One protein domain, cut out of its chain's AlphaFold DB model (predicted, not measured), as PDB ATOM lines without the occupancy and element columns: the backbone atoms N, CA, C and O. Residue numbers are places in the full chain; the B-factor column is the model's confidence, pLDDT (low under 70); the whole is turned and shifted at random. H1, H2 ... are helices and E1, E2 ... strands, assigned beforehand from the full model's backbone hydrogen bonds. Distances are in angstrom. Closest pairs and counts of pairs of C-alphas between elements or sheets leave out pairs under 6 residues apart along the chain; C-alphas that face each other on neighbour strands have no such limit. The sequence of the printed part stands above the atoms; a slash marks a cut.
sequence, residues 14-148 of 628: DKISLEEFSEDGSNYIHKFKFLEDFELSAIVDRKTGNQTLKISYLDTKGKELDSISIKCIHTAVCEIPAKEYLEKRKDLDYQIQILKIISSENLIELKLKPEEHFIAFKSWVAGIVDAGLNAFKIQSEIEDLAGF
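This is residues 14 to 148 of the 628 residues of an uncharacterized protein of Bacteroidetes bacterium (UniProt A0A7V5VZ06). A twisted sheet of four strands has one long helix, H3, running along one face, with no named helix on the other. H4 turns off from the end of H3 and makes a corner with it, while the two short helices H1 and H2 lie well away from the sheet, toward one end of the longest axis, on loops that leave E4 and return to H3. The printed part has 135 residues with four named strands followed by four named helices, E1 E2 E3 E4 H1 H2 H3 H4; the sheet's order is E1 - E2 - E3 - E4, all antiparallel, and the class is mixed, helices and strands. The whole is compact, with a radius of gyration of the C-alphas of 16.4 A and spans of 50 by 34 by 26 A.

After residues 14 to 26, with no named element, E1 is residues 27 to 34, beginning at C-alpha 27 (128.233, 182.304, 145.090), 20.8 A long. E2 is residues 38 to 45, 22.4 A; E3 residues 51 to 58, 22.0 A; E4 residues 64 to 72, 21.2 A. H1 is residues 82 to 88 and H2 residues 92 to 97. H3, residues 114 to 131, begins at C-alpha 114 (124.541, 189.641, 140.560) and is 25.6 A long. H4, residues 134 to 146, is 18.6 A long and ends at C-alpha 146 (110.934, 180.190, 124.285).

E1 to E4 form a meander, each strand the antiparallel neighbour of the one before, in three hairpins. N 30 and O 42 of E1 and E2 are 3.0 A apart, N 41 and O 54 of E2 and E3 2.8 A, and N 55 and O 68 of E3 and E4 2.9 A, within hydrogen-bond range. H3 is on the sheet at a height of 8.2 A, two layers with a helix on one face. It lies over E2 and only just over E1, on which 3 of its 18 C-alphas fall, and runs along the strands, at 12 degrees to E2 on the local plane. The closest C-alphas of E2 and H3, Ala 42 and Lys 122, are 5.5 A apart. H4 is not on the sheet; it and H3 touch only at the corner, at a steep tilt of 53 degrees, opposite ways, with the C-alphas of Ile 128 and Ala 135 closest at 5.0 A. H1 and H2 are close but not clearly touching, with the C-alphas of Lys 88 and Tyr 94 closest at 6.8 A; both are apart from H4. In H1, H2, H3 and H4 every O i to N i+4 pair is within hydrogen-bond range.

The C-alphas of Thr 60 and Lys 83 are farthest apart, 51.5 A. The printed part has no cut. The link from H2 to H3, 16 residues, is long. The mean pLDDT of the printed part is 76.3; residues under 70 include 73 to 90 and 92 to 111.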
ATOM      1  N   ASP A  14     121.856 194.242 152.306       53.97
ATOM      2  CA  ASP A  14     121.176 194.150 153.606       53.97
ATOM      3  C   ASP A  14     119.920 193.245 153.586       53.97
ATOM      4  O   ASP A  14     119.354 192.951 154.640       53.97
ATOM      5  N   LYS A  15     119.461 192.793 152.404       59.09
ATOM      6  CA  LYS A  15     118.301 191.891 152.238       59.09
ATOM      7  C   LYS A  15     118.671 190.425 151.981       59.09
ATOM      8  O   LYS A  15     117.768 189.589 151.979       59.09
ATOM      9  N   ILE A  16     119.947 190.112 151.750       63.78
ATOM     10  CA  ILE A  16     120.445 188.744 151.534       63.78
ATOM     11  C   ILE A  16     121.000 188.243 152.868       63.78
ATOM     12  O   ILE A  16     121.847 188.899 153.475       63.78
ATOM     13  N   SER A  17     120.499 187.114 153.373       70.69
ATOM     14  CA  SER A  17     120.921 186.632 154.692       70.69
ATOM     15  C   SER A  17     122.346 186.065 154.636       70.69
ATOM     16  O   SER A  17     122.799 185.567 153.608       70.69
ATOM     17  N   LEU A  18     123.079 186.105 155.758       67.81
ATOM     18  CA  LEU A  18     124.436 185.534 155.844       67.81
ATOM     19  C   LEU A  18     124.480 184.023 155.533       67.81
ATOM     20  O   LEU A  18     125.539 183.497 155.209       67.81
ATOM     21  N   GLU A  19     123.338 183.336 155.607       71.81
ATOM     22  CA  GLU A  19     123.178 181.913 155.280       71.81
ATOM     23  C   GLU A  19     123.078 181.652 153.765       71.81
ATOM     24  O   GLU A  19     123.115 180.503 153.334       71.81
ATOM     25  N   GLU A  20     122.976 182.704 152.946       81.94
ATOM     26  CA  GLU A  20     122.822 182.617 151.488       81.94
ATOM     27  C   GLU A  20     124.144 182.755 150.726       81.94
ATOM     28  O   GLU A  20     124.160 182.987 149.515       81.94
ATOM     29  N   PHE A  21     125.266 182.604 151.423       83.00
ATOM     30  CA  PHE A  21     126.596 182.572 150.830       83.00
ATOM     31  C   PHE A  21     127.115 181.137 150.792       83.00
ATOM     32  O   PHE A  21     126.972 180.385 151.756       83.00
ATOM     33  N   SER A  22     127.754 180.749 149.684       84.69
ATOM     34  CA  SER A  22     128.542 179.513 149.670       84.69
ATOM     35  C   SER A  22     129.672 179.586 150.706       84.69
ATOM     36  O   SER A  22     130.108 180.674 151.077       84.69
ATOM     37  N   GLU A  23     130.180 178.436 151.165       83.50
ATOM     38  CA  GLU A  23     131.223 178.376 152.212       83.50
ATOM     39  C   GLU A  23     132.495 179.169 151.855       83.50
ATOM     40  O   GLU A  23     133.165 179.719 152.726       83.50
ATOM     41  N   ASP A  24     132.817 179.260 150.564       85.62
ATOM     42  CA  ASP A  24     133.943 180.024 150.015       85.62
ATOM     43  C   ASP A  24     133.585 181.485 149.663       85.62
ATOM     44  O   ASP A  24     134.426 182.239 149.169       85.62
ATOM     45  N   GLY A  25     132.329 181.885 149.879       86.88
ATOM     46  CA  GLY A  25     131.781 183.203 149.577       86.88
ATOM     47  C   GLY A  25     131.721 183.553 148.089       86.88
ATOM     48  O   GLY A  25     131.517 184.728 147.771       86.88
ATOM     49  N   SER A  26     131.929 182.594 147.178       89.69
ATOM     50  CA  SER A  26     131.998 182.837 145.729       89.69
ATOM     51  C   SER A  26     130.628 182.941 145.048       89.69
ATOM     52  O   SER A  26     130.510 183.618 144.023       89.69
ATOM     53  N   ASN A  27     129.587 182.349 145.639       92.69
ATOM     54  CA  ASN A  27     128.233 182.304 145.090       92.69
ATOM     55  C   ASN A  27     127.189 182.780 146.105       92.69
ATOM     56  O   ASN A  27     127.345 182.575 147.311       92.69
ATOM     57  N   TYR A  28     126.096 183.342 145.590       92.50
ATOM     58  CA  TYR A  28     124.825 183.381 146.304       92.50
ATOM     59  C   TYR A  28     124.124 182.029 146.132       92.50
ATOM     60  O   TYR A  28     124.025 181.538 145.005       92.50
ATOM     61  N   ILE A  29     123.659 181.415 147.219       94.69
ATOM     62  CA  ILE A  29     122.968 180.122 147.207       94.69
ATOM     63  C   ILE A  29     121.739 180.151 148.114       94.69
ATOM     64  O   ILE A  29     121.824 180.533 149.273       94.69
ATOM     65  N   HIS A  30     120.593 179.703 147.607       94.88
ATOM     66  CA  HIS A  30     119.422 179.422 148.436       94.88
ATOM     67  C   HIS A  30     118.890 178.030 148.131       94.88
ATOM     68  O   HIS A  30     118.761 177.667 146.961       94.88
ATOM     69  N   LYS A  31     118.580 177.266 149.178       95.25
ATOM     70  CA  LYS A  31     118.131 175.874 149.099       95.25
ATOM     71  C   LYS A  31     116.656 175.766 149.456       95.25
ATOM     72  O   LYS A  31     116.222 176.289 150.477       95.25
ATOM     73  N   PHE A  32     115.908 175.045 148.637       95.81
ATOM     74  CA  PHE A  32     114.488 174.798 148.803       95.81
ATOM     75  C   PHE A  32     114.231 173.299 148.861       95.81
ATOM     76  O   PHE A  32     114.636 172.569 147.957       95.81
ATOM     77  N   LYS A  33     113.496 172.836 149.875       95.31
ATOM     78  CA  LYS A  33     112.963 171.468 149.861       95.31
ATOM     79  C   LYS A  33     111.985 171.336 148.700       95.31
ATOM     80  O   LYS A  33     111.060 172.135 148.604       95.31
ATOM     81  N   PHE A  34     112.180 170.348 147.838       93.75
ATOM     82  CA  PHE A  34     111.379 170.158 146.638       93.75
ATOM     83  C   PHE A  34     110.987 168.698 146.497       93.75
ATOM     84  O   PHE A  34     111.849 167.853 146.314       93.75
ATOM     85  N   LEU A  35     109.691 168.388 146.557       90.25
ATOM     86  CA  LEU A  35     109.232 166.998 146.694       90.25
ATOM     87  C   LEU A  35     109.897 166.323 147.924       90.25
ATOM     88  O   LEU A  35     110.652 166.947 148.663       90.25
ATOM     89  N   GLU A  36     109.558 165.073 148.226       88.56
ATOM     90  CA  GLU A  36     109.940 164.448 149.508       88.56
ATOM     91  C   GLU A  36     111.458 164.452 149.774       88.56
ATOM     92  O   GLU A  36     111.910 164.986 150.786       88.56
ATOM     93  N   ASP A  37     112.228 163.892 148.838       94.69
ATOM     94  CA  ASP A  37     113.659 163.606 149.004       94.69
ATOM     95  C   ASP A  37     114.538 164.450 148.065       94.69
ATOM     96  O   ASP A  37     115.684 164.083 147.802       94.69
ATOM     97  N   PHE A  38     114.015 165.544 147.499       96.62
ATOM     98  CA  PHE A  38     114.794 166.409 146.613       96.62
ATOM     99  C   PHE A  38     114.923 167.828 147.168       96.62
ATOM    100  O   PHE A  38     114.141 168.306 147.990       96.62
ATOM    101  N   GLU A  39     115.968 168.509 146.723       97.25
ATOM    102  CA  GLU A  39     116.244 169.901 147.049       97.25
ATOM    103  C   GLU A  39     116.601 170.649 145.768       97.25
ATOM    104  O   GLU A  39     117.429 170.188 144.982       97.25
ATOM    105  N   LEU A  40     115.983 171.810 145.557       96.56
ATOM    106  CA  LEU A  40     116.373 172.750 144.512       96.56
ATOM    107  C   LEU A  40     117.251 173.835 145.122       96.56
ATOM    108  O   LEU A  40     116.887 174.444 146.122       96.56
ATOM    109  N   SER A  41     118.396 174.108 144.509       96.19
ATOM    110  CA  SER A  41     119.260 175.223 144.882       96.19
ATOM    111  C   SER A  41     119.308 176.258 143.765       96.19
ATOM    112  O   SER A  41     119.682 175.943 142.633       96.19
ATOM    113  N   ALA A  42     118.972 177.503 144.098       93.81
ATOM    114  CA  ALA A  42     119.222 178.661 143.252       93.81
ATOM    115  C   ALA A  42     120.651 179.150 143.518       93.81
ATOM    116  O   ALA A  42     120.934 179.592 144.629       93.81
ATOM    117  N   ILE A  43     121.549 179.047 142.535       93.75
ATOM    118  CA  ILE A  43     122.958 179.439 142.669       93.75
ATOM    119  C   ILE A  43     123.271 180.557 141.672       93.75
ATOM    120  O   ILE A  43     123.004 180.403 140.481       93.75
ATOM    121  N   VAL A  44     123.860 181.662 142.135       90.69
ATOM    122  CA  VAL A  44     124.325 182.763 141.277       90.69
ATOM    123  C   VAL A  44     125.771 183.119 141.599       90.69
ATOM    124  O   VAL A  44     126.102 183.451 142.738       90.69
ATOM    125  N   ASP A  45     126.633 183.075 140.587       91.81
ATOM    126  CA  ASP A  45     128.041 183.456 140.716       91.81
ATOM    127  C   ASP A  45     128.159 184.968 140.950       91.81
ATOM    128  O   ASP A  45     127.680 185.780 140.155       91.81
ATOM    129  N   ARG A  46     128.821 185.363 142.043       91.75
ATOM    130  CA  ARG A  46     128.877 186.770 142.476       91.75
ATOM    131  C   ARG A  46     129.678 187.672 141.545       91.75
ATOM    132  O   ARG A  46     129.523 188.886 141.590       91.75
ATOM    133  N   LYS A  47     130.575 187.112 140.733       88.12
ATOM    134  CA  LYS A  47     131.432 187.889 139.826       88.12
ATOM    135  C   LYS A  47     130.790 188.061 138.461       88.12
ATOM    136  O   LYS A  47     130.939 189.106 137.836       88.12
ATOM    137  N   THR A  48     130.132 187.015 137.984       86.75
ATOM    138  CA  THR A  48     129.641 186.912 136.609       86.75
ATOM    139  C   THR A  48     128.130 187.067 136.506       86.75
ATOM    140  O   THR A  48     127.634 187.354 135.422       86.75
ATOM    141  N   GLY A  49     127.391 186.880 137.604       84.56
ATOM    142  CA  GLY A  49     125.930 186.846 137.605       84.56
ATOM    143  C   GLY A  49     125.345 185.606 136.921       84.56
ATOM    144  O   GLY A  49     124.138 185.573 136.686       84.56
ATOM    145  N   ASN A  50     126.177 184.613 136.580       85.50
ATOM    146  CA  ASN A  50     125.746 183.369 135.950       85.50
ATOM    147  C   ASN A  50     124.875 182.561 136.911       85.50
ATOM    148  O   ASN A  50     125.255 182.342 138.061       85.50
ATOM    149  N   GLN A  51     123.739 182.081 136.414       88.50
ATOM    150  CA  GLN A  51     122.729 181.402 137.218       88.50
ATOM    151  C   GLN A  51     122.789 179.894 136.969       88.50
ATOM    152  O   GLN A  51     122.930 179.431 135.834       88.50
ATOM    153  N   THR A  52     122.693 179.111 138.035       91.81
ATOM    154  CA  THR A  52     122.678 177.650 137.986       91.81
ATOM    155  C   THR A  52     121.569 177.133 138.891       91.81
ATOM    156  O   THR A  52     121.591 177.368 140.098       91.81
ATOM    157  N   LEU A  53     120.611 176.411 138.311       93.88
ATOM    158  CA  LEU A  53     119.646 175.619 139.063       93.88
ATOM    159  C   LEU A  53     120.280 174.265 139.354       93.88
ATOM    160  O   LEU A  53     120.559 173.506 138.427       93.88
ATOM    161  N   LYS A  54     120.498 173.947 140.623       96.00
ATOM    162  CA  LYS A  54     120.932 172.608 141.029       96.00
ATOM    163  C   LYS A  54     119.740 171.853 141.601       96.00
ATOM    164  O   LYS A  54     119.032 172.405 142.435       96.00
ATOM    165  N   ILE A  55     119.527 170.612 141.180       97.06
ATOM    166  CA  ILE A  55     118.631 169.679 141.872       97.06
ATOM    167  C   ILE A  55     119.472 168.583 142.513       97.06
ATOM    168  O   ILE A  55     120.345 168.012 141.859       97.06
ATOM    169  N   SER A  56     119.206 168.309 143.782       97.25
ATOM    170  CA  SER A  56     119.908 167.312 144.585       97.25
ATOM    171  C   SER A  56     118.923 166.260 145.084       97.25
ATOM    172  O   SER A  56     117.848 166.609 145.564       97.25
ATOM    173  N   TYR A  57     119.289 164.984 144.975       97.00
ATOM    174  CA  TYR A  57     118.604 163.868 145.626       97.00
ATOM    175  C   TYR A  57     119.251 163.626 146.990       97.00
ATOM    176  O   TYR A  57     120.476 163.514 147.086       97.00
ATOM    177  N   LEU A  58     118.443 163.587 148.045       96.44
ATOM    178  CA  LEU A  58     118.895 163.535 149.430       96.44
ATOM    179  C   LEU A  58     118.617 162.164 150.060       96.44
ATOM    180  O   LEU A  58     117.649 161.485 149.722       96.44
ATOM    181  N   ASP A  59     119.455 161.764 151.015       94.31
ATOM    182  CA  ASP A  59     119.149 160.654 151.916       94.31
ATOM    183  C   ASP A  59     118.164 161.073 153.024       94.31
ATOM    184  O   ASP A  59     117.812 162.243 153.187       94.31
ATOM    185  N   THR A  60     117.753 160.115 153.859       92.25
ATOM    186  CA  THR A  60     116.823 160.356 154.978       92.25
ATOM    187  C   THR A  60     117.356 161.310 156.054       92.25
ATOM    188  O   THR A  60     116.602 161.724 156.933       92.25
ATOM    189  N   LYS A  61     118.647 161.666 156.016       93.88
ATOM    190  CA  LYS A  61     119.292 162.636 156.912       93.88
ATOM    191  C   LYS A  61     119.519 163.991 156.234       93.88
ATOM    192  O   LYS A  61     120.108 164.874 156.855       93.88
ATOM    193  N   GLY A  62     119.064 164.165 154.991       91.94
ATOM    194  CA  GLY A  62     119.241 165.385 154.207       91.94
ATOM    195  C   GLY A  62     120.618 165.517 153.550       91.94
ATOM    196  O   GLY A  62     120.977 166.609 153.116       91.94
ATOM    197  N   LYS A  63     121.419 164.446 153.485       94.69
ATOM    198  CA  LYS A  63     122.716 164.459 152.799       94.69
ATOM    199  C   LYS A  63     122.523 164.214 151.305       94.69
ATOM    200  O   LYS A  63     121.859 163.260 150.919       94.69
ATOM    201  N   GLU A  64     123.168 165.029 150.474       96.75
ATOM    202  CA  GLU A  64     123.174 164.856 149.017       96.75
ATOM    203  C   GLU A  64     123.814 163.517 148.607       96.75
ATOM    204  O   GLU A  64     124.958 163.224 148.965       96.75
ATOM    205  N   LEU A  65     123.046 162.714 147.867       96.00
ATOM    206  CA  LEU A  65     123.448 161.436 147.278       96.00
ATOM    207  C   LEU A  65     123.833 161.585 145.805       96.00
ATOM    208  O   LEU A  65     124.810 160.980 145.373       96.00
ATOM    209  N   ASP A  66     123.072 162.381 145.056       96.69
ATOM    210  CA  ASP A  66     123.330 162.707 143.652       96.69
ATOM    211  C   ASP A  66     122.792 164.109 143.339       96.69
ATOM    212  O   ASP A  66     121.930 164.625 144.059       96.69
ATOM    213  N   SER A  67     123.285 164.743 142.281       96.56
ATOM    214  CA  SER A  67     122.771 166.028 141.820       96.56
ATOM    215  C   SER A  67     123.073 166.306 140.352       96.56
ATOM    216  O   SER A  67     124.054 165.832 139.781       96.56
ATOM    217  N   ILE A  68     122.242 167.151 139.740       95.94
ATOM    218  CA  ILE A  68     122.555 167.776 138.453       95.94
ATOM    219  C   ILE A  68     122.474 169.292 138.569       95.94
ATOM    220  O   ILE A  68     121.664 169.840 139.319       95.94
ATOM    221  N   SER A  69     123.304 169.967 137.781       94.56
ATOM    222  CA  SER A  69     123.361 171.423 137.697       94.56
ATOM    223  C   SER A  69     122.996 171.868 136.289       94.56
ATOM    224  O   SER A  69     123.633 171.470 135.313       94.56
ATOM    225  N   ILE A  70     121.985 172.720 136.189       89.81
ATOM    226  CA  ILE A  70     121.441 173.249 134.946       89.81
ATOM    227  C   ILE A  70     121.816 174.724 134.879       89.81
ATOM    228  O   ILE A  70     121.424 175.515 135.735       89.81
ATOM    229  N   LYS A  71     122.593 175.108 133.865       84.81
ATOM    230  CA  LYS A  71     122.893 176.522 133.621       84.81
ATOM    231  C   LYS A  71     121.629 177.210 133.121       84.81
ATOM    232  O   LYS A  71     121.077 176.805 132.099       84.81
ATOM    233  N   CYS A  72     121.195 178.241 133.832       80.25
ATOM    234  CA  CYS A  72     119.985 178.985 133.518       80.25
ATOM    235  C   CYS A  72     120.354 180.338 132.912       80.25
ATOM    236  O   CYS A  72     121.258 181.023 133.388       80.25
ATOM    237  N   ILE A  73     119.631 180.726 131.866       68.31
ATOM    238  CA  ILE A  73     119.659 182.086 131.332       68.31
ATOM    239  C   ILE A  73     118.298 182.682 131.667       68.31
ATOM    240  O   ILE A  73     117.328 182.460 130.949       68.31
ATOM    241  N   HIS A  74     118.210 183.371 132.800       60.94
ATOM    242  CA  HIS A  74     117.002 184.089 133.187       60.94
ATOM    243  C   HIS A  74     117.209 185.562 132.847       60.94
ATOM    244  O   HIS A  74     118.021 186.240 133.476       60.94
ATOM    245  N   THR A  75     116.513 186.042 131.822       51.97
ATOM    246  CA  THR A  75     116.452 187.466 131.492       51.97
ATOM    247  C   THR A  75     115.216 188.056 132.151       51.97
ATOM    248  O   THR A  75     114.118 187.516 132.030       51.97
ATOM    249  N   ALA A  76     115.383 189.154 132.888       47.28
ATOM    250  CA  ALA A  76     114.242 189.905 133.392       47.28
ATOM    251  C   ALA A  76     113.524 190.551 132.199       47.28
ATOM    252  O   ALA A  76     114.095 191.381 131.490       47.28
ATOM    253  N   VAL A  77     112.284 190.135 131.966       43.25
ATOM    254  CA  VAL A  77     111.422 190.623 130.888       43.25
ATOM    255  C   VAL A  77     110.623 191.814 131.419       43.25
ATOM    256  O   VAL A  77     109.929 191.681 132.423       43.25
ATOM    257  N   CYS A  78     110.724 192.981 130.778       41.28
ATOM    258  CA  CYS A  78     109.960 194.174 131.149       41.28
ATOM    259  C   CYS A  78     109.391 194.849 129.892       41.28
ATOM    260  O   CYS A  78     110.142 195.136 128.962       41.28
ATOM    261  N   GLU A  79     108.080 195.117 129.864       41.09
ATOM    262  CA  GLU A  79     107.401 195.803 128.746       41.09
ATOM    263  C   GLU A  79     107.575 197.328 128.764       41.09
ATOM    264  O   GLU A  79     107.207 198.025 127.820       41.09
ATOM    265  N   ILE A  80     108.135 197.870 129.842       46.41
ATOM    266  CA  ILE A  80     108.269 199.308 130.006       46.41
ATOM    267  C   ILE A  80     109.500 199.774 129.214       46.41
ATOM    268  O   ILE A  80     110.606 199.286 129.480       46.41
ATOM    269  N   PRO A  81     109.372 200.748 128.286       50.84
ATOM    270  CA  PRO A  81     110.522 201.344 127.618       50.84
ATOM    271  C   PRO A  81     111.557 201.761 128.662       50.84
ATOM    272  O   PRO A  81     111.205 202.411 129.642       50.84
ATOM    273  N   ALA A  82     112.832 201.410 128.467       46.97
ATOM    274  CA  ALA A  82     113.875 201.531 129.499       46.97
ATOM    275  C   ALA A  82     113.898 202.893 130.225       46.97
ATOM    276  O   ALA A  82     114.221 202.980 131.408       46.97
ATOM    277  N   LYS A  83     113.509 203.958 129.521       54.62
ATOM    278  CA  LYS A  83     113.370 205.306 130.062       54.62
ATOM    279  C   LYS A  83     112.264 205.427 131.122       54.62
ATOM    280  O   LYS A  83     112.522 205.953 132.198       54.62
ATOM    281  N   GLU A  84     111.081 204.884 130.859       56.97
ATOM    282  CA  GLU A  84     109.950 204.897 131.791       56.97
ATOM    283  C   GLU A  84     110.216 203.998 133.012       56.97
ATOM    284  O   GLU A  84     109.870 204.366 134.135       56.97
ATOM    285  N   TYR A  85     110.931 202.879 132.840       60.00
ATOM    286  CA  TYR A  85     111.357 202.041 133.967       60.00
ATOM    287  C   TYR A  85     112.319 202.799 134.891       60.00
ATOM    288  O   TYR A  85     112.131 202.837 136.108       60.00
ATOM    289  N   LEU A  86     113.337 203.450 134.318       58.97
ATOM    290  CA  LEU A  86     114.319 204.222 135.084       58.97
ATOM    291  C   LEU A  86     113.689 205.403 135.838       58.97
ATOM    292  O   LEU A  86     114.155 205.732 136.931       58.97
ATOM    293  N   GLU A  87     112.639 206.003 135.277       69.38
ATOM    294  CA  GLU A  87     111.901 207.123 135.868       69.38
ATOM    295  C   GLU A  87     110.957 206.673 136.997       69.38
ATOM    296  O   GLU A  87     110.915 207.318 138.046       69.38
ATOM    297  N   LYS A  88     110.250 205.545 136.832       64.69
ATOM    298  CA  LYS A  88     109.198 205.099 137.766       64.69
ATOM    299  C   LYS A  88     109.633 204.053 138.794       64.69
ATOM    300  O   LYS A  88     108.902 203.815 139.748       64.69
ATOM    301  N   ARG A  89     110.839 203.474 138.702       58.28
ATOM    302  CA  ARG A  89     111.316 202.417 139.631       58.28
ATOM    303  C   ARG A  89     111.339 202.784 141.124       58.28
ATOM    304  O   ARG A  89     111.536 201.897 141.948       58.28
ATOM    305  N   LYS A  90     111.212 204.067 141.482       64.88
ATOM    306  CA  LYS A  90     111.144 204.541 142.879       64.88
ATOM    307  C   LYS A  90     109.716 204.647 143.424       64.88
ATOM    308  O   LYS A  90     109.556 204.907 144.611       64.88
ATOM    309  N   ASP A  91     108.710 204.491 142.571       71.81
ATOM    310  CA  ASP A  91     107.305 204.557 142.953       71.81
ATOM    311  C   ASP A  91     106.858 203.205 143.536       71.81
ATOM    312  O   ASP A  91     107.020 202.153 142.913       71.81
ATOM    313  N   LEU A  92     106.347 203.233 144.768       63.81
ATOM    314  CA  LEU A  92     106.001 202.042 145.543       63.81
ATOM    315  C   LEU A  92     104.786 201.311 144.948       63.81
ATOM    316  O   LEU A  92     104.756 200.081 144.944       63.81
ATOM    317  N   ASP A  93     103.832 202.048 144.372       60.56
ATOM    318  CA  ASP A  93     102.655 201.462 143.719       60.56
ATOM    319  C   ASP A  93     103.028 200.826 142.372       60.56
ATOM    320  O   ASP A  93     102.462 199.807 141.965       60.56
ATOM    321  N   TYR A  94     104.045 201.376 141.708       59.22
ATOM    322  CA  TYR A  94     104.596 200.845 140.464       59.22
ATOM    323  C   TYR A  94     105.343 199.521 140.672       59.22
ATOM    324  O   TYR A  94     105.188 198.584 139.887       59.22
ATOM    325  N   GLN A  95     106.099 199.404 141.770       54.28
ATOM    326  CA  GLN A  95     106.774 198.157 142.152       54.28
ATOM    327  C   GLN A  95     105.782 197.018 142.435       54.28
ATOM    328  O   GLN A  95     106.075 195.862 142.135       54.28
ATOM    329  N   ILE A  96     104.596 197.339 142.960       49.66
ATOM    330  CA  ILE A  96     103.542 196.360 143.261       49.66
ATOM    331  C   ILE A  96     102.820 195.898 141.980       49.66
ATOM    332  O   ILE A  96     102.413 194.739 141.885       49.66
ATOM    333  N   GLN A  97     102.689 196.765 140.970       45.28
ATOM    334  CA  GLN A  97     101.993 196.447 139.714       45.28
ATOM    335  C   GLN A  97     102.833 195.647 138.702       45.28
ATOM    336  O   GLN A  97     102.258 194.893 137.918       45.28
ATOM    337  N   ILE A  98     104.169 195.734 138.749       48.62
ATOM    338  CA  ILE A  98     105.098 195.022 137.839       48.62
ATOM    339  C   ILE A  98     104.996 193.485 137.925       48.62
ATOM    340  O   ILE A  98     105.397 192.786 136.999       48.62
ATOM    341  N   LEU A  99     104.402 192.930 138.984       41.06
ATOM    342  CA  LEU A  99     104.258 191.481 139.180       41.06
ATOM    343  C   LEU A  99     103.206 190.808 138.269       41.06
ATOM    344  O   LEU A  99     102.859 189.646 138.485       41.06
ATOM    345  N   LYS A 100     102.687 191.501 137.247       38.19
ATOM    346  CA  LYS A 100     101.735 190.950 136.275       38.19
ATOM    347  C   LYS A 100     102.187 191.181 134.818       38.19
ATOM    348  O   LYS A 100     101.981 192.263 134.288       38.19
ATOM    349  N   ILE A 101     102.595 190.075 134.172       37.69
ATOM    350  CA  ILE A 101     102.402 189.725 132.735       37.69
ATOM    351  C   ILE A 101     103.564 190.028 131.737       37.69
ATOM    352  O   ILE A 101     104.477 190.789 132.028       37.69
ATOM    353  N   ILE A 102     103.536 189.283 130.610       38.16
ATOM    354  CA  ILE A 102     104.570 188.765 129.679       38.16
ATOM    355  C   ILE A 102     104.398 189.296 128.227       38.16
ATOM    356  O   ILE A 102     103.268 189.274 127.745       38.16
ATOM    357  N   SER A 103     105.501 189.547 127.484       34.34
ATOM    358  CA  SER A 103     105.744 189.165 126.055       34.34
ATOM    359  C   SER A 103     107.197 189.472 125.610       34.34
ATOM    360  O   SER A 103     107.775 190.470 126.035       34.34
ATOM    361  N   SER A 104     107.819 188.619 124.776       37.72
ATOM    362  CA  SER A 104     109.286 188.528 124.586       37.72
ATOM    363  C   SER A 104     109.891 189.117 123.302       37.72
ATOM    364  O   SER A 104     111.102 189.034 123.109       37.72
ATOM    365  N   GLU A 105     109.104 189.718 122.412       31.95
ATOM    366  CA  GLU A 105     109.574 190.026 121.046       31.95
ATOM    367  C   GLU A 105     110.239 191.411 120.876       31.95
ATOM    368  O   GLU A 105     110.818 191.682 119.828       31.95
ATOM    369  N   ASN A 106     110.237 192.270 121.907       37.41
ATOM    370  CA  ASN A 106     110.801 193.638 121.861       37.41
ATOM    371  C   ASN A 106     111.768 193.965 123.024       37.41
ATOM    372  O   ASN A 106     111.916 195.125 123.415       37.41
ATOM    373  N   LEU A 107     112.410 192.958 123.618       46.09
ATOM    374  CA  LEU A 107     113.114 193.114 124.896       46.09
ATOM    375  C   LEU A 107     114.542 193.663 124.777       46.09
ATOM    376  O   LEU A 107     115.352 193.191 123.982       46.09
ATOM    377  N   ILE A 108     114.868 194.621 125.651       44.38
ATOM    378  CA  ILE A 108     116.240 195.041 125.956       44.38
ATOM    379  C   ILE A 108     116.727 194.181 127.126       44.38
ATOM    380  O   ILE A 108     116.091 194.159 128.177       44.38
ATOM    381  N   GLU A 109     117.863 193.503 126.965       52.44
ATOM    382  CA  GLU A 109     118.520 192.766 128.048       52.44
ATOM    383  C   GLU A 109     118.867 193.728 129.201       52.44
ATOM    384  O   GLU A 109     119.757 194.579 129.089       52.44
ATOM    385  N   LEU A 110     118.135 193.631 130.315       59.75
ATOM    386  CA  LEU A 110     118.428 194.404 131.518       59.75
ATOM    387  C   LEU A 110     119.696 193.841 132.168       59.75
ATOM    388  O   LEU A 110     119.697 192.733 132.697       59.75
ATOM    389  N   LYS A 111     120.782 194.624 132.157       64.88
ATOM    390  CA  LYS A 111     121.999 194.315 132.921       64.88
ATOM    391  C   LYS A 111     121.746 194.557 134.405       64.88
ATOM    392  O   LYS A 111     121.960 195.664 134.899       64.88
ATOM    393  N   LEU A 112     121.269 193.529 135.088       74.25
ATOM    394  CA  LEU A 112     121.122 193.519 136.536       74.25
ATOM    395  C   LEU A 112     122.461 193.186 137.202       74.25
ATOM    396  O   LEU A 112     123.338 192.544 136.612       74.25
ATOM    397  N   LYS A 113     122.629 193.639 138.442       82.06
ATOM    398  CA  LYS A 113     123.762 193.211 139.266       82.06
ATOM    399  C   LYS A 113     123.567 191.758 139.734       82.06
ATOM    400  O   LYS A 113     122.426 191.298 139.809       82.06
ATOM    401  N   PRO A 114     124.640 191.024 140.083       83.69
ATOM    402  CA  PRO A 114     124.541 189.641 140.560       83.69
ATOM    403  C   PRO A 114     123.563 189.434 141.730       83.69
ATOM    404  O   PRO A 114     122.874 188.418 141.770       83.69
ATOM    405  N   GLU A 115     123.436 190.402 142.642       83.00
ATOM    406  CA  GLU A 115     122.497 190.351 143.774       83.00
ATOM    407  C   GLU A 115     121.035 190.415 143.302       83.00
ATOM    408  O   GLU A 115     120.169 189.690 143.793       83.00
ATOM    409  N   GLU A 116     120.759 191.260 142.306       79.44
ATOM    410  CA  GLU A 116     119.435 191.411 141.696       79.44
ATOM    411  C   GLU A 116     119.073 190.167 140.863       79.44
ATOM    412  O   GLU A 116     117.936 189.696 140.933       79.44
ATOM    413  N   HIS A 117     120.046 189.577 140.146       80.06
ATOM    414  CA  HIS A 117     119.893 188.259 139.510       80.06
ATOM    415  C   HIS A 117     119.535 187.185 140.531       80.06
ATOM    416  O   HIS A 117     118.638 186.384 140.277       80.06
ATOM    417  N   PHE A 118     120.211 187.165 141.681       84.69
ATOM    418  CA  PHE A 118     119.951 186.175 142.716       84.69
ATOM    419  C   PHE A 118     118.540 186.290 143.288       84.69
ATOM    420  O   PHE A 118     117.855 185.277 143.371       84.69
ATOM    421  N   ILE A 119     118.062 187.498 143.612       81.75
ATOM    422  CA  ILE A 119     116.699 187.692 144.139       81.75
ATOM    423  C   ILE A 119     115.642 187.221 143.128       81.75
ATOM    424  O   ILE A 119     114.730 186.475 143.494       81.75
ATOM    425  N   ALA A 120     115.775 187.615 141.858       81.12
ATOM    426  CA  ALA A 120     114.841 187.213 140.808       81.12
ATOM    427  C   ALA A 120     114.864 185.692 140.581       81.12
ATOM    428  O   ALA A 120     113.818 185.042 140.583       81.12
ATOM    429  N   PHE A 121     116.061 185.111 140.456       85.56
ATOM    430  CA  PHE A 121     116.234 183.680 140.231       85.56
ATOM    431  C   PHE A 121     115.734 182.848 141.417       85.56
ATOM    432  O   PHE A 121     114.993 181.887 141.224       85.56
ATOM    433  N   LYS A 122     116.047 183.261 142.650       88.19
ATOM    434  CA  LYS A 122     115.529 182.660 143.886       88.19
ATOM    435  C   LYS A 122     114.001 182.660 143.901       88.19
ATOM    436  O   LYS A 122     113.408 181.632 144.215       88.19
ATOM    437  N   SER A 123     113.360 183.775 143.540       85.31
ATOM    438  CA  SER A 123     111.894 183.854 143.491       85.31
ATOM    439  C   SER A 123     111.287 182.924 142.439       85.31
ATOM    440  O   SER A 123     110.230 182.346 142.678       85.31
ATOM    441  N   TRP A 124     111.939 182.762 141.286       87.50
ATOM    442  CA  TRP A 124     111.490 181.818 140.263       87.50
ATOM    443  C   TRP A 124     111.622 180.360 140.732       87.50
ATOM    444  O   TRP A 124     110.674 179.588 140.588       87.50
ATOM    445  N   VAL A 125     112.744 179.991 141.370       88.50
ATOM    446  CA  VAL A 125     112.921 178.643 141.944       88.50
ATOM    447  C   VAL A 125     111.904 178.373 143.054       88.50
ATOM    448  O   VAL A 125     111.336 177.286 143.093       88.50
ATOM    449  N   ALA A 126     111.606 179.358 143.908       88.56
ATOM    450  CA  ALA A 126     110.541 179.242 144.904       88.56
ATOM    451  C   ALA A 126     109.180 178.939 144.251       88.56
ATOM    452  O   ALA A 126     108.471 178.044 144.696       88.56
ATOM    453  N   GLY A 127     108.857 179.601 143.133       88.50
ATOM    454  CA  GLY A 127     107.639 179.322 142.367       88.50
ATOM    455  C   GLY A 127     107.570 177.892 141.814       88.50
ATOM    456  O   GLY A 127     106.502 177.283 141.834       88.50
ATOM    457  N   ILE A 128     108.700 177.322 141.372       88.69
ATOM    458  CA  ILE A 128     108.779 175.898 140.988       88.69
ATOM    459  C   ILE A 128     108.474 175.006 142.192       88.69
ATOM    460  O   ILE A 128     107.730 174.035 142.080       88.69
ATOM    461  N   VAL A 129     109.043 175.337 143.349       91.31
ATOM    462  CA  VAL A 129     108.873 174.552 144.572       91.31
ATOM    463  C   VAL A 129     107.418 174.557 145.028       91.31
ATOM    464  O   VAL A 129     106.849 173.488 145.246       91.31
ATOM    465  N   ASP A 130     106.805 175.738 145.086       90.06
ATOM    466  CA  ASP A 130     105.415 175.925 145.505       90.06
ATOM    467  C   ASP A 130     104.429 175.230 144.555       90.06
ATOM    468  O   ASP A 130     103.422 174.671 144.991       90.06
ATOM    469  N   ALA A 131     104.725 175.215 143.251       88.44
ATOM    470  CA  ALA A 131     103.905 174.528 142.257       88.44
ATOM    471  C   ALA A 131     104.069 172.992 142.275       88.44
ATOM    472  O   ALA A 131     103.224 172.280 141.720       88.44
ATOM    473  N   GLY A 132     105.124 172.452 142.897       92.00
ATOM    474  CA  GLY A 132     105.359 171.010 143.006       92.00
ATOM    475  C   GLY A 132     105.390 170.307 141.641       92.00
ATOM    476  O   GLY A 132     106.080 170.740 140.723       92.00
ATOM    477  N   LEU A 133     104.610 169.230 141.472       87.44
ATOM    478  CA  LEU A 133     104.510 168.511 140.187       87.44
ATOM    479  C   LEU A 133     103.940 169.377 139.049       87.44
ATOM    480  O   LEU A 133     104.287 169.164 137.885       87.44
ATOM    481  N   ASN A 134     103.101 170.372 139.362       86.12
ATOM    482  CA  ASN A 134     102.545 171.280 138.358       86.12
ATOM    483  C   ASN A 134     103.621 172.201 137.761       86.12
ATOM    484  O   ASN A 134     103.472 172.691 136.640       86.12
ATOM    485  N   ALA A 135     104.738 172.396 138.471       87.44
ATOM    486  CA  ALA A 135     105.849 173.200 137.985       87.44
ATOM    487  C   ALA A 135     106.402 172.674 136.659       87.44
ATOM    488  O   ALA A 135     106.775 173.471 135.807       87.44
ATOM    489  N   PHE A 136     106.413 171.353 136.440       86.56
ATOM    490  CA  PHE A 136     106.936 170.792 135.195       86.56
ATOM    491  C   PHE A 136     106.092 171.158 133.981       86.56
ATOM    492  O   PHE A 136     106.650 171.439 132.925       86.56
ATOM    493  N   LYS A 137     104.764 171.186 134.136       80.75
ATOM    494  CA  LYS A 137     103.846 171.605 133.075       80.75
ATOM    495  C   LYS A 137     104.041 173.084 132.755       80.75
ATOM    496  O   LYS A 137     104.337 173.417 131.614       80.75
ATOM    497  N   ILE A 138     103.947 173.941 133.775       81.88
ATOM    498  CA  ILE A 138     104.113 175.397 133.627       81.88
ATOM    499  C   ILE A 138     105.467 175.708 132.984       81.88
ATOM    500  O   ILE A 138     105.550 176.467 132.023       81.88
ATOM    501  N   GLN A 139     106.531 175.081 133.485       83.12
ATOM    502  CA  GLN A 139     107.877 175.297 132.978       83.12
ATOM    503  C   GLN A 139     108.033 174.783 131.542       83.12
ATOM    504  O   GLN A 139     108.627 175.477 130.725       83.12
ATOM    505  N   SER A 140     107.462 173.625 131.198       77.56
ATOM    506  CA  SER A 140     107.488 173.111 129.823       77.56
ATOM    507  C   SER A 140     106.763 174.035 128.842       77.56
ATOM    508  O   SER A 140     107.252 174.229 127.733       77.56
ATOM    509  N   GLU A 141     105.628 174.623 129.230       75.81
ATOM    510  CA  GLU A 141     104.889 175.580 128.392       75.81
ATOM    511  C   GLU A 141     105.720 176.847 128.126       75.81
ATOM    512  O   GLU A 141     105.807 177.306 126.985       75.81
ATOM    513  N   ILE A 142     106.390 177.373 129.158       76.94
ATOM    514  CA  ILE A 142     107.313 178.513 129.031       76.94
ATOM    515  C   ILE A 142     108.470 178.172 128.077       76.94
ATOM    516  O   ILE A 142     108.853 178.985 127.237       76.94
ATOM    517  N   GLU A 143     109.029 176.969 128.190       74.75
ATOM    518  CA  GLU A 143     110.202 176.526 127.425       74.75
ATOM    519  C   GLU A 143     109.902 176.247 125.955       74.75
ATOM    520  O   GLU A 143     110.727 176.568 125.096       74.75
ATOM    521  N   ASP A 144     108.727 175.684 125.666       68.94
ATOM    522  CA  ASP A 144     108.255 175.483 124.298       68.94
ATOM    523  C   ASP A 144     107.997 176.836 123.611       68.94
ATOM    524  O   ASP A 144     108.405 177.017 122.463       68.94
ATOM    525  N   LEU A 145     107.412 177.816 124.316       70.31
ATOM    526  CA  LEU A 145     107.250 179.186 123.802       70.31
ATOM    527  C   LEU A 145     108.600 179.877 123.554       70.31
ATOM    528  O   LEU A 145     108.750 180.604 122.575       70.31
ATOM    529  N   ALA A 146     109.590 179.629 124.414       67.00
ATOM    530  CA  ALA A 146     110.934 180.190 124.285       67.00
ATOM    531  C   ALA A 146     111.828 179.447 123.269       67.00
ATOM    532  O   ALA A 146     112.923 179.918 122.957       67.00
ATOM    533  N   GLY A 147     111.399 178.287 122.759       68.31
ATOM    534  CA  GLY A 147     112.154 177.493 121.787       68.31
ATOM    535  C   GLY A 147     113.456 176.900 122.338       68.31
ATOM    536  O   GLY A 147     114.453 176.814 121.614       68.31
ATOM    537  N   PHE A 148     113.493 176.510 123.615       67.88
ATOM    538  CA  PHE A 148     114.715 175.986 124.234       67.88
ATOM    539  C   PHE A 148     115.130 174.620 123.671       67.88
ATOM    540  O   PHE A 148     114.342 173.683 123.586       67.88
TER     541      PHE A 148